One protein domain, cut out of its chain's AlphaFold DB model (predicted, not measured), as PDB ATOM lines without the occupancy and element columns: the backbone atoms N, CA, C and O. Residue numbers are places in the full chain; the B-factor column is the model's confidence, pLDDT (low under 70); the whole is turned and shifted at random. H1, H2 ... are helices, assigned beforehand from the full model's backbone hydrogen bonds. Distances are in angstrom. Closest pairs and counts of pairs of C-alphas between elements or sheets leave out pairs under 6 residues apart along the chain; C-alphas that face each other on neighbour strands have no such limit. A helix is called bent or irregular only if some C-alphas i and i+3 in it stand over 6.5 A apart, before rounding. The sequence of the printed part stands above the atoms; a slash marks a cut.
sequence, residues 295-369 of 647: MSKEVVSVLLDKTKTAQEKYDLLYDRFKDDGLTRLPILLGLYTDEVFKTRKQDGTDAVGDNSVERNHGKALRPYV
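What this domain is: This is residues 295 to 369 of the 647 residues of the protein "AAA_5 domain-containing protein" of Anaerostipes sp. AF04-45 (UniProt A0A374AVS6). A short helix, H3, sits in the middle, with H4 crossing it closely on one side and the hairpin of H1 and H2 on the other; a long loop, residues 337 to 355, swings out from H3 and folds back to the start of H4. The printed part has 75 residues with four named helices, H1 to H4 in chain order, and no named strand; the class is all helix. It is compact, with a radius of gyration of the C-alphas of 11.5 A and spans of 32 by 25 by 22 A.

Where its parts are: H1, residues 295 to 304, begins at C-alpha 295 (32.924, -29.402, -21.528) and is 14.8 A long. H2, residues 310 to 321, is 15.5 A long and only just irregular: C-alphas 316 and 319 are 6.9 A apart. H3, residues 328 to 336, is 13.2 A long. H4, residues 356 to 368, is 19.9 A long, ends at C-alpha 368 (41.389, -51.080, -27.783) and is irregular, with C-alphas 364 and 367 7.0 A apart.

How they stand to each other: H3 is the hub. It touches H4 at a steep tilt of 49 degrees, the same way; their closest C-alphas, of Gly 334 and Gly 362, are 4.3 A apart. H2 and H3 form a hairpin, opposite ways at 35.4 degrees, only just steep; their closest C-alphas, of Phe 321 and Leu 329, are 6.9 A apart. H1 and H2 form another, at a shallow tilt of 11 degrees; H2 touches H1 with residues 313 to 317 alone, closest at C-alphas 302 and 313, 6.2 A apart. H1 and H3 only just touch, with 3 pairs of C-alphas within 8 A, and only at their ends; the closest C-alphas, of Leu 303 and Tyr 336, are 6.7 A apart. H4 is apart from H1 and H2. O i to N i+4 pairs within hydrogen-bond range are 5 of 6 in H1, 6 of 8 in H2, 4 of 5 in H3 and 7 of 9 in H4.

The domain as a whole: The two C-alphas farthest apart, of Asp 347 and Pro 367, are 33.7 A apart. The printed part has no cut; the link from H3 to H4 is long. Mean pLDDT of the printed part is 82.3, with residues 295 to 297 and 352 to 353 under 70.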
ATOM      1  N   MET A 295      32.197 -29.675 -20.293       58.00
ATOM      2  CA  MET A 295      32.924 -29.402 -21.528       58.00
ATOM      3  C   MET A 295      33.201 -30.674 -22.335       58.00
ATOM      4  O   MET A 295      33.120 -30.678 -23.563       58.00
ATOM      5  N   SER A 296      33.473 -31.790 -21.660       67.25
ATOM      6  CA  SER A 296      33.701 -33.083 -22.310       67.25
ATOM      7  C   SER A 296      32.398 -33.706 -22.836       67.25
ATOM      8  O   SER A 296      32.415 -34.381 -23.868       67.25
ATOM      9  N   LYS A 297      31.247 -33.427 -22.202       67.44
ATOM     10  CA  LYS A 297      29.919 -33.876 -22.673       67.44
ATOM     11  C   LYS A 297      29.542 -33.286 -24.031       67.44
ATOM     12  O   LYS A 297      28.997 -33.997 -24.871       67.44
ATOM     13  N   GLU A 298      29.855 -32.014 -24.264       75.81
ATOM     14  CA  GLU A 298      29.600 -31.351 -25.548       75.81
ATOM     15  C   GLU A 298      30.449 -31.921 -26.689       75.81
ATOM     16  O   GLU A 298      29.958 -32.112 -27.797       75.81
ATOM     17  N   VAL A 299      31.728 -32.225 -26.440       80.69
ATOM     18  CA  VAL A 299      32.581 -32.845 -27.468       80.69
ATOM     19  C   VAL A 299      32.041 -34.225 -27.839       80.69
ATOM     20  O   VAL A 299      31.901 -34.550 -29.019       80.69
ATOM     21  N   VAL A 300      31.690 -35.029 -26.834       78.44
ATOM     22  CA  VAL A 300      31.144 -36.375 -27.037       78.44
ATOM     23  C   VAL A 300      29.786 -36.329 -27.751       78.44
ATOM     24  O   VAL A 300      29.548 -37.159 -28.628       78.44
ATOM     25  N   SER A 301      28.922 -35.348 -27.460       80.44
ATOM     26  CA  SER A 301      27.625 -35.219 -28.139       80.44
ATOM     27  C   SER A 301      27.776 -34.923 -29.634       80.44
ATOM     28  O   SER A 301      27.093 -35.545 -30.446       80.44
ATOM     29  N   VAL A 302      28.722 -34.057 -30.017       83.88
ATOM     30  CA  VAL A 302      29.028 -33.773 -31.430       83.88
ATOM     31  C   VAL A 302      29.606 -35.004 -32.134       83.88
ATOM     32  O   VAL A 302      29.232 -35.298 -33.271       83.88
ATOM     33  N   LEU A 303      30.484 -35.763 -31.471       83.81
ATOM     34  CA  LEU A 303      31.094 -36.966 -32.049       83.81
ATOM     35  C   LEU A 303      30.080 -38.097 -32.275       83.81
ATOM     36  O   LEU A 303      30.124 -38.753 -33.322       83.81
ATOM     37  N   LEU A 304      29.155 -38.292 -31.332       80.62
ATOM     38  CA  LEU A 304      28.121 -39.333 -31.376       80.62
ATOM     39  C   LEU A 304      26.935 -38.993 -32.290       80.62
ATOM     40  O   LEU A 304      26.145 -39.883 -32.613       80.62
ATOM     41  N   ASP A 305      26.803 -37.742 -32.731       80.88
ATOM     42  CA  ASP A 305      25.715 -37.326 -33.610       80.88
ATOM     43  C   ASP A 305      25.827 -38.004 -34.987       80.88
ATOM     44  O   ASP A 305      26.763 -37.766 -35.752       80.88
ATOM     45  N   LYS A 306      24.867 -38.869 -35.315       79.44
ATOM     46  CA  LYS A 306      24.835 -39.607 -36.589       79.44
ATOM     47  C   LYS A 306      24.304 -38.777 -37.760       79.44
ATOM     48  O   LYS A 306      24.376 -39.239 -38.891       79.44
ATOM     49  N   THR A 307      23.754 -37.592 -37.499       84.06
ATOM     50  CA  THR A 307      23.185 -36.714 -38.533       84.06
ATOM     51  C   THR A 307      24.223 -35.804 -39.187       84.06
ATOM     52  O   THR A 307      23.964 -35.281 -40.266       84.06
ATOM     53  N   LYS A 308      25.395 -35.640 -38.558       85.88
ATOM     54  CA  LYS A 308      26.488 -34.781 -39.033       85.88
ATOM     55  C   LYS A 308      27.593 -35.593 -39.705       85.88
ATOM     56  O   LYS A 308      28.009 -36.634 -39.189       85.88
ATOM     57  N   THR A 309      28.115 -35.073 -40.807       88.62
ATOM     58  CA  THR A 309      29.298 -35.604 -41.502       88.62
ATOM     59  C   THR A 309      30.575 -35.360 -40.695       88.62
ATOM     60  O   THR A 309      30.628 -34.492 -39.818       88.62
ATOM     61  N   ALA A 310      31.648 -36.094 -40.992       85.88
ATOM     62  CA  ALA A 310      32.932 -35.890 -40.321       85.88
ATOM     63  C   ALA A 310      33.509 -34.478 -40.510       85.88
ATOM     64  O   ALA A 310      34.144 -33.962 -39.590       85.88
ATOM     65  N   GLN A 311      33.254 -33.836 -41.657       88.12
ATOM     66  CA  GLN A 311      33.685 -32.456 -41.895       88.12
ATOM     67  C   GLN A 311      32.938 -31.471 -40.993       88.12
ATOM     68  O   GLN A 311      33.567 -30.631 -40.359       88.12
ATOM     69  N   GLU A 312      31.616 -31.606 -40.875       88.00
ATOM     70  CA  GLU A 312      30.805 -30.743 -40.006       88.00
ATOM     71  C   GLU A 312      31.180 -30.921 -38.532       88.00
ATOM     72  O   GLU A 312      31.258 -29.948 -37.785       88.00
ATOM     73  N   LYS A 313      31.469 -32.158 -38.106       88.81
ATOM     74  CA  LYS A 313      31.970 -32.439 -36.753       88.81
ATOM     75  C   LYS A 313      33.331 -31.795 -36.502       88.81
ATOM     76  O   LYS A 313      33.545 -31.245 -35.425       88.81
ATOM     77  N   TYR A 314      34.240 -31.863 -37.476       88.75
ATOM     78  CA  TYR A 314      35.548 -31.221 -37.381       88.75
ATOM     79  C   TYR A 314      35.411 -29.700 -37.279       88.75
ATOM     80  O   TYR A 314      35.995 -29.105 -36.379       88.75
ATOM     81  N   ASP A 315      34.599 -29.087 -38.139       88.50
ATOM     82  CA  ASP A 315      34.415 -27.635 -38.170       88.50
ATOM     83  C   ASP A 315      33.779 -27.109 -36.870       88.50
ATOM     84  O   ASP A 315      34.228 -26.096 -36.341       88.50
ATOM     85  N   LEU A 316      32.800 -27.825 -36.300       87.94
ATOM     86  CA  LEU A 316      32.172 -27.466 -35.017       87.94
ATOM     87  C   LEU A 316      33.130 -27.566 -33.824       87.94
ATOM     88  O   LEU A 316      32.994 -26.822 -32.854       87.94
ATOM     89  N   LEU A 317      34.076 -28.503 -33.870       87.50
ATOM     90  CA  LEU A 317      35.048 -28.708 -32.797       87.50
ATOM     91  C   LEU A 317      36.335 -27.900 -33.010       87.50
ATOM     92  O   LEU A 317      37.080 -27.703 -32.055       87.50
ATOM     93  N   TYR A 318      36.599 -27.397 -34.218       88.00
ATOM     94  CA  TYR A 318      37.829 -26.680 -34.556       88.00
ATOM     95  C   TYR A 318      38.075 -25.482 -33.636       88.00
ATOM     96  O   TYR A 318      39.154 -25.372 -33.058       88.00
ATOM     97  N   ASP A 319      37.062 -24.635 -33.426       84.00
ATOM     98  CA  ASP A 319      37.187 -23.447 -32.574       84.00
ATOM     99  C   ASP A 319      37.539 -23.777 -31.121       84.00
ATOM    100  O   ASP A 319      38.151 -22.958 -30.442       84.00
ATOM    101  N   ARG A 320      37.196 -24.983 -30.657       83.00
ATOM    102  CA  ARG A 320      37.519 -25.456 -29.308       83.00
ATOM    103  C   ARG A 320      38.969 -25.913 -29.184       83.00
ATOM    104  O   ARG A 320      39.584 -25.706 -28.147       83.00
ATOM    105  N   PHE A 321      39.499 -26.559 -30.220       84.81
ATOM    106  CA  PHE A 321      40.836 -27.160 -30.205       84.81
ATOM    107  C   PHE A 321      41.912 -26.277 -30.861       84.81
ATOM    108  O   PHE A 321      43.085 -26.643 -30.831       84.81
ATOM    109  N   LYS A 322      41.555 -25.131 -31.465       83.06
ATOM    110  CA  LYS A 322      42.503 -24.257 -32.187       83.06
ATOM    111  C   LYS A 322      43.616 -23.691 -31.300       83.06
ATOM    112  O   LYS A 322      44.744 -23.577 -31.771       83.06
ATOM    113  N   ASP A 323      43.306 -23.374 -30.042       79.25
ATOM    114  CA  ASP A 323      44.236 -22.713 -29.118       79.25
ATOM    115  C   ASP A 323      45.009 -23.713 -28.241       79.25
ATOM    116  O   ASP A 323      46.143 -23.436 -27.854       79.25
ATOM    117  N   ASP A 324      44.444 -24.902 -27.997       74.38
ATOM    118  CA  ASP A 324      45.108 -26.003 -27.294       74.38
ATOM    119  C   ASP A 324      44.687 -27.372 -27.867       74.38
ATOM    120  O   ASP A 324      43.518 -27.762 -27.851       74.38
ATOM    121  N   GLY A 325      45.662 -28.135 -28.372       74.81
ATOM    122  CA  GLY A 325      45.455 -29.532 -28.758       74.81
ATOM    123  C   GLY A 325      44.861 -29.797 -30.151       74.81
ATOM    124  O   GLY A 325      44.326 -30.887 -30.359       74.81
ATOM    125  N   LEU A 326      44.992 -28.887 -31.125       83.00
ATOM    126  CA  LEU A 326      44.451 -29.030 -32.495       83.00
ATOM    127  C   LEU A 326      44.853 -30.334 -33.212       83.00
ATOM    128  O   LEU A 326      44.083 -30.890 -33.997       83.00
ATOM    129  N   THR A 327      46.038 -30.869 -32.917       81.38
ATOM    130  CA  THR A 327      46.534 -32.146 -33.463       81.38
ATOM    131  C   THR A 327      45.837 -33.380 -32.876       81.38
ATOM    132  O   THR A 327      45.888 -34.451 -33.476       81.38
ATOM    133  N   ARG A 328      45.140 -33.251 -31.738       85.62
ATOM    134  CA  ARG A 328      44.368 -34.335 -31.102       85.62
ATOM    135  C   ARG A 328      43.008 -34.540 -31.767       85.62
ATOM    136  O   ARG A 328      42.500 -35.658 -31.776       85.62
ATOM    137  N   LEU A 329      42.429 -33.486 -32.346       87.31
ATOM    138  CA  LEU A 329      41.091 -33.520 -32.939       87.31
ATOM    139  C   LEU A 329      40.962 -34.552 -34.086       87.31
ATOM    140  O   LEU A 329      40.004 -35.327 -34.067       87.31
ATOM    141  N   PRO A 330      41.919 -34.679 -35.030       86.62
ATOM    142  CA  PRO A 330      41.870 -35.727 -36.054       86.62
ATOM    143  C   PRO A 330      41.972 -37.157 -35.498       86.62
ATOM    144  O   PRO A 330      41.316 -38.055 -36.023       86.62
ATOM    145  N   ILE A 331      42.743 -37.367 -34.421       87.88
ATOM    146  CA  ILE A 331      42.828 -38.661 -33.715       87.88
ATOM    147  C   ILE A 331      41.469 -38.997 -33.094       87.88
ATOM    148  O   ILE A 331      40.965 -40.108 -33.254       87.88
ATOM    149  N   LEU A 332      40.857 -38.016 -32.425       86.81
ATOM    150  CA  LEU A 332      39.561 -38.153 -31.771       86.81
ATOM    151  C   LEU A 332      38.461 -38.489 -32.782       86.81
ATOM    152  O   LEU A 332      37.721 -39.441 -32.578       86.81
ATOM    153  N   LEU A 333      38.392 -37.784 -33.913       86.88
ATOM    154  CA  LEU A 333      37.456 -38.110 -34.997       86.88
ATOM    155  C   LEU A 333      37.721 -39.498 -35.591       86.88
ATOM    156  O   LEU A 333      36.774 -40.248 -35.818       86.88
ATOM    157  N   GLY A 334      38.989 -39.889 -35.763       85.62
ATOM    158  CA  GLY A 334      39.361 -41.224 -36.239       85.62
ATOM    159  C   GLY A 334      38.872 -42.370 -35.341       85.62
ATOM    160  O   GLY A 334      38.615 -43.469 -35.835       85.62
ATOM    161  N   LEU A 335      38.664 -42.126 -34.039       86.38
ATOM    162  CA  LEU A 335      38.048 -43.106 -33.136       86.38
ATOM    163  C   LEU A 335      36.569 -43.362 -33.470       86.38
ATOM    164  O   LEU A 335      36.129 -44.497 -33.334       86.38
ATOM    165  N   TYR A 336      35.824 -42.364 -33.959       85.50
ATOM    166  CA  TYR A 336      34.364 -42.443 -34.147       85.50
ATOM    167  C   TYR A 336      33.902 -42.545 -35.608       85.50
ATOM    168  O   TYR A 336      32.764 -42.941 -35.852       85.50
ATOM    169  N   THR A 337      34.735 -42.189 -36.591       84.31
ATOM    170  CA  THR A 337      34.363 -42.236 -38.016       84.31
ATOM    171  C   THR A 337      35.520 -42.664 -38.918       84.31
ATOM    172  O   THR A 337      36.693 -42.474 -38.601       84.31
ATOM    173  N   ASP A 338      35.174 -43.275 -40.051       83.62
ATOM    174  CA  ASP A 338      36.096 -43.643 -41.133       83.62
ATOM    175  C   ASP A 338      36.056 -42.660 -42.314       83.62
ATOM    176  O   ASP A 338      36.799 -42.825 -43.283       83.62
ATOM    177  N   GLU A 339      35.193 -41.646 -42.245       86.19
ATOM    178  CA  GLU A 339      35.045 -40.636 -43.287       86.19
ATOM    179  C   GLU A 339      36.285 -39.743 -43.410       86.19
ATOM    180  O   GLU A 339      37.002 -39.454 -42.446       86.19
ATOM    181  N   VAL A 340      36.521 -39.274 -44.634       83.50
ATOM    182  CA  VAL A 340      37.596 -38.331 -44.933       83.50
ATOM    183  C   VAL A 340      37.096 -36.908 -44.694       83.50
ATOM    184  O   VAL A 340      36.022 -36.543 -45.158       83.50
ATOM    185  N   PHE A 341      37.895 -36.101 -44.003       87.06
ATOM    186  CA  PHE A 341      37.654 -34.681 -43.755       87.06
ATOM    187  C   PHE A 341      38.970 -33.914 -43.895       87.06
ATOM    188  O   PHE A 341      40.045 -34.495 -43.716       87.06
ATOM    189  N   LYS A 342      38.869 -32.628 -44.228       86.31
ATOM    190  CA  LYS A 342      39.980 -31.683 -44.315       86.31
ATOM    191  C   LYS A 342      40.271 -31.066 -42.962       86.31
ATOM    192  O   LYS A 342      39.344 -30.743 -42.217       86.31
ATOM    193  N   THR A 343      41.551 -30.854 -42.676       85.12
ATOM    194  CA  THR A 343      41.988 -30.204 -41.437       85.12
ATOM    195  C   THR A 343      42.518 -28.804 -41.702       85.12
ATOM    196  O   THR A 343      42.979 -28.492 -42.799       85.12
ATOM    197  N   ARG A 344      42.441 -27.937 -40.692       85.12
ATOM    198  CA  ARG A 344      42.930 -26.556 -40.757       85.12
ATOM    199  C   ARG A 344      44.112 -26.376 -39.813       85.12
ATOM    200  O   ARG A 344      44.206 -27.044 -38.782       85.12
ATOM    201  N   LYS A 345      45.021 -25.472 -40.163       83.50
ATOM    202  CA  LYS A 345      46.080 -24.972 -39.280       83.50
ATOM    203  C   LYS A 345      45.494 -23.989 -38.271       83.50
ATOM    204  O   LYS A 345      44.352 -23.565 -38.409       83.50
ATOM    205  N   GLN A 346      46.281 -23.592 -37.276       82.19
ATOM    206  CA  GLN A 346      45.861 -22.616 -36.262       82.19
ATOM    207  C   GLN A 346      45.514 -21.236 -36.858       82.19
ATOM    208  O   GLN A 346      44.682 -20.523 -36.314       82.19
ATOM    209  N   ASP A 347      46.100 -20.885 -38.007       78.25
ATOM    210  CA  ASP A 347      45.810 -19.650 -38.751       78.25
ATOM    211  C   ASP A 347      44.525 -19.717 -39.609       78.25
ATOM    212  O   ASP A 347      44.220 -18.777 -40.343       78.25
ATOM    213  N   GLY A 348      43.774 -20.823 -39.538       75.94
ATOM    214  CA  GLY A 348      42.534 -21.047 -40.284       75.94
ATOM    215  C   GLY A 348      42.723 -21.521 -41.728       75.94
ATOM    216  O   GLY A 348      41.732 -21.838 -42.384       75.94
ATOM    217  N   THR A 349      43.961 -21.608 -42.231       82.69
ATOM    218  CA  THR A 349      44.241 -22.120 -43.582       82.69
ATOM    219  C   THR A 349      44.203 -23.645 -43.636       82.69
ATOM    220  O   THR A 349      44.450 -24.320 -42.636       82.69
ATOM    221  N   ASP A 350      43.918 -24.212 -44.811       82.31
ATOM    222  CA  ASP A 350      43.917 -25.665 -45.007       82.31
ATOM    223  C   ASP A 350      45.305 -26.266 -44.700       82.31
ATOM    224  O   ASP A 350      46.359 -25.768 -45.123       82.31
ATOM    225  N   ALA A 351      45.315 -27.362 -43.942       78.94
ATOM    226  CA  ALA A 351      46.524 -28.111 -43.646       78.94
ATOM    227  C   ALA A 351      46.966 -28.931 -44.866       78.94
ATOM    228  O   ALA A 351      46.162 -29.473 -45.623       78.94
ATOM    229  N   VAL A 352      48.278 -29.065 -45.051       69.62
ATOM    230  CA  VAL A 352      48.833 -29.867 -46.146       69.62
ATOM    231  C   VAL A 352      48.716 -31.347 -45.770       69.62
ATOM    232  O   VAL A 352      49.414 -31.806 -44.872       69.62
ATOM    233  N   GLY A 353      47.844 -32.093 -46.455       69.06
ATOM    234  CA  GLY A 353      47.689 -33.545 -46.268       69.06
ATOM    235  C   GLY A 353      46.660 -33.983 -45.215       69.06
ATOM    236  O   GLY A 353      46.663 -35.159 -44.832       69.06
ATOM    237  N   ASP A 354      45.798 -33.063 -44.760       71.50
ATOM    238  CA  ASP A 354      44.604 -33.313 -43.932       71.50
ATOM    239  C   ASP A 354      44.835 -34.119 -42.633       71.50
ATOM    240  O   ASP A 354      43.925 -34.783 -42.137       71.50
ATOM    241  N   ASN A 355      46.057 -34.109 -42.077       74.88
ATOM    242  CA  ASN A 355      46.451 -34.895 -40.890       74.88
ATOM    243  C   ASN A 355      45.993 -36.368 -40.964       74.88
ATOM    244  O   ASN A 355      45.451 -36.956 -40.020       74.88
ATOM    245  N   SER A 356      46.171 -36.968 -42.144       77.88
ATOM    246  CA  SER A 356      45.744 -38.341 -42.435       77.88
ATOM    247  C   SER A 356      46.407 -39.394 -41.537       77.88
ATOM    248  O   SER A 356      45.798 -40.428 -41.258       77.88
ATOM    249  N   VAL A 357      47.621 -39.127 -41.045       83.62
ATOM    250  CA  VAL A 357      48.366 -40.006 -40.131       83.62
ATOM    251  C   VAL A 357      47.670 -40.086 -38.771       83.62
ATOM    252  O   VAL A 357      47.380 -41.177 -38.284       83.62
ATOM    253  N   GLU A 358      47.314 -38.944 -38.192       85.81
ATOM    254  CA  GLU A 358      46.620 -38.819 -36.911       85.81
ATOM    255  C   GLU A 358      45.243 -39.490 -36.949       85.81
ATOM    256  O   GLU A 358      44.887 -40.245 -36.039       85.81
ATOM    257  N   ARG A 359      44.491 -39.298 -38.039       85.44
ATOM    258  CA  ARG A 359      43.206 -39.984 -38.242       85.44
ATOM    259  C   ARG A 359      43.374 -41.505 -38.275       85.44
ATOM    260  O   ARG A 359      42.596 -42.230 -37.656       85.44
ATOM    261  N   ASN A 360      44.398 -41.996 -38.975       84.94
ATOM    262  CA  ASN A 360      44.682 -43.426 -39.058       84.94
ATOM    263  C   ASN A 360      45.117 -44.011 -37.705       84.94
ATOM    264  O   ASN A 360      44.735 -45.137 -37.389       84.94
ATOM    265  N   HIS A 361      45.844 -43.250 -36.880       87.81
ATOM    266  CA  HIS A 361      46.145 -43.648 -35.502       87.81
ATOM    267  C   HIS A 361      44.871 -43.783 -34.660       87.81
ATOM    268  O   HIS A 361      44.694 -44.803 -33.999       87.81
ATOM    269  N   GLY A 362      43.945 -42.820 -34.740       85.88
ATOM    270  CA  GLY A 362      42.639 -42.918 -34.078       85.88
ATOM    271  C   GLY A 362      41.873 -44.179 -34.490       85.88
ATOM    272  O   GLY A 362      41.408 -44.941 -33.645       85.88
ATOM    273  N   LYS A 363      41.838 -44.474 -35.794       85.88
ATOM    274  CA  LYS A 363      41.214 -45.693 -36.326       85.88
ATOM    275  C   LYS A 363      41.866 -46.978 -35.802       85.88
ATOM    276  O   LYS A 363      41.160 -47.925 -35.469       85.88
ATOM    277  N   ALA A 364      43.195 -47.014 -35.716       85.81
ATOM    278  CA  ALA A 364      43.940 -48.168 -35.212       85.81
ATOM    279  C   ALA A 364      43.745 -48.400 -33.704       85.81
ATOM    280  O   ALA A 364      43.824 -49.538 -33.248       85.81
ATOM    281  N   LEU A 365      43.468 -47.340 -32.938       85.75
ATOM    282  CA  LEU A 365      43.191 -47.415 -31.500       85.75
ATOM    283  C   LEU A 365      41.756 -47.860 -31.184       85.75
ATOM    284  O   LEU A 365      41.526 -48.396 -30.102       85.75
ATOM    285  N   ARG A 366      40.810 -47.698 -32.122       84.75
ATOM    286  CA  ARG A 366      39.382 -48.027 -31.942       84.75
ATOM    287  C   ARG A 366      39.122 -49.409 -31.305       84.75
ATOM    288  O   ARG A 366      38.309 -49.461 -30.392       84.75
ATOM    289  N   PRO A 367      39.798 -50.516 -31.688       82.25
ATOM    290  CA  PRO A 367      39.555 -51.835 -31.088       82.25
ATOM    291  C   PRO A 367      39.964 -51.957 -29.614       82.25
ATOM    292  O   PRO A 367      39.550 -52.896 -28.940       82.25
ATOM    293  N   TYR A 368      40.806 -51.045 -29.126       80.44
ATOM    294  CA  TYR A 368      41.389 -51.080 -27.783       80.44
ATOM    295  C   TYR A 368      40.756 -50.057 -26.833       80.44
ATOM    296  O   TYR A 368      41.116 -50.009 -25.658       80.44
ATOM    297  N   VAL A 369      39.823 -49.238 -27.325       76.06
ATOM    298  CA  VAL A 369      39.148 -48.189 -26.559       76.06
ATOM    299  C   VAL A 369      37.656 -48.506 -26.505       76.06
ATOM    300  O   VAL A 369      37.011 -48.654 -27.538       76.06
TER     301      VAL A 369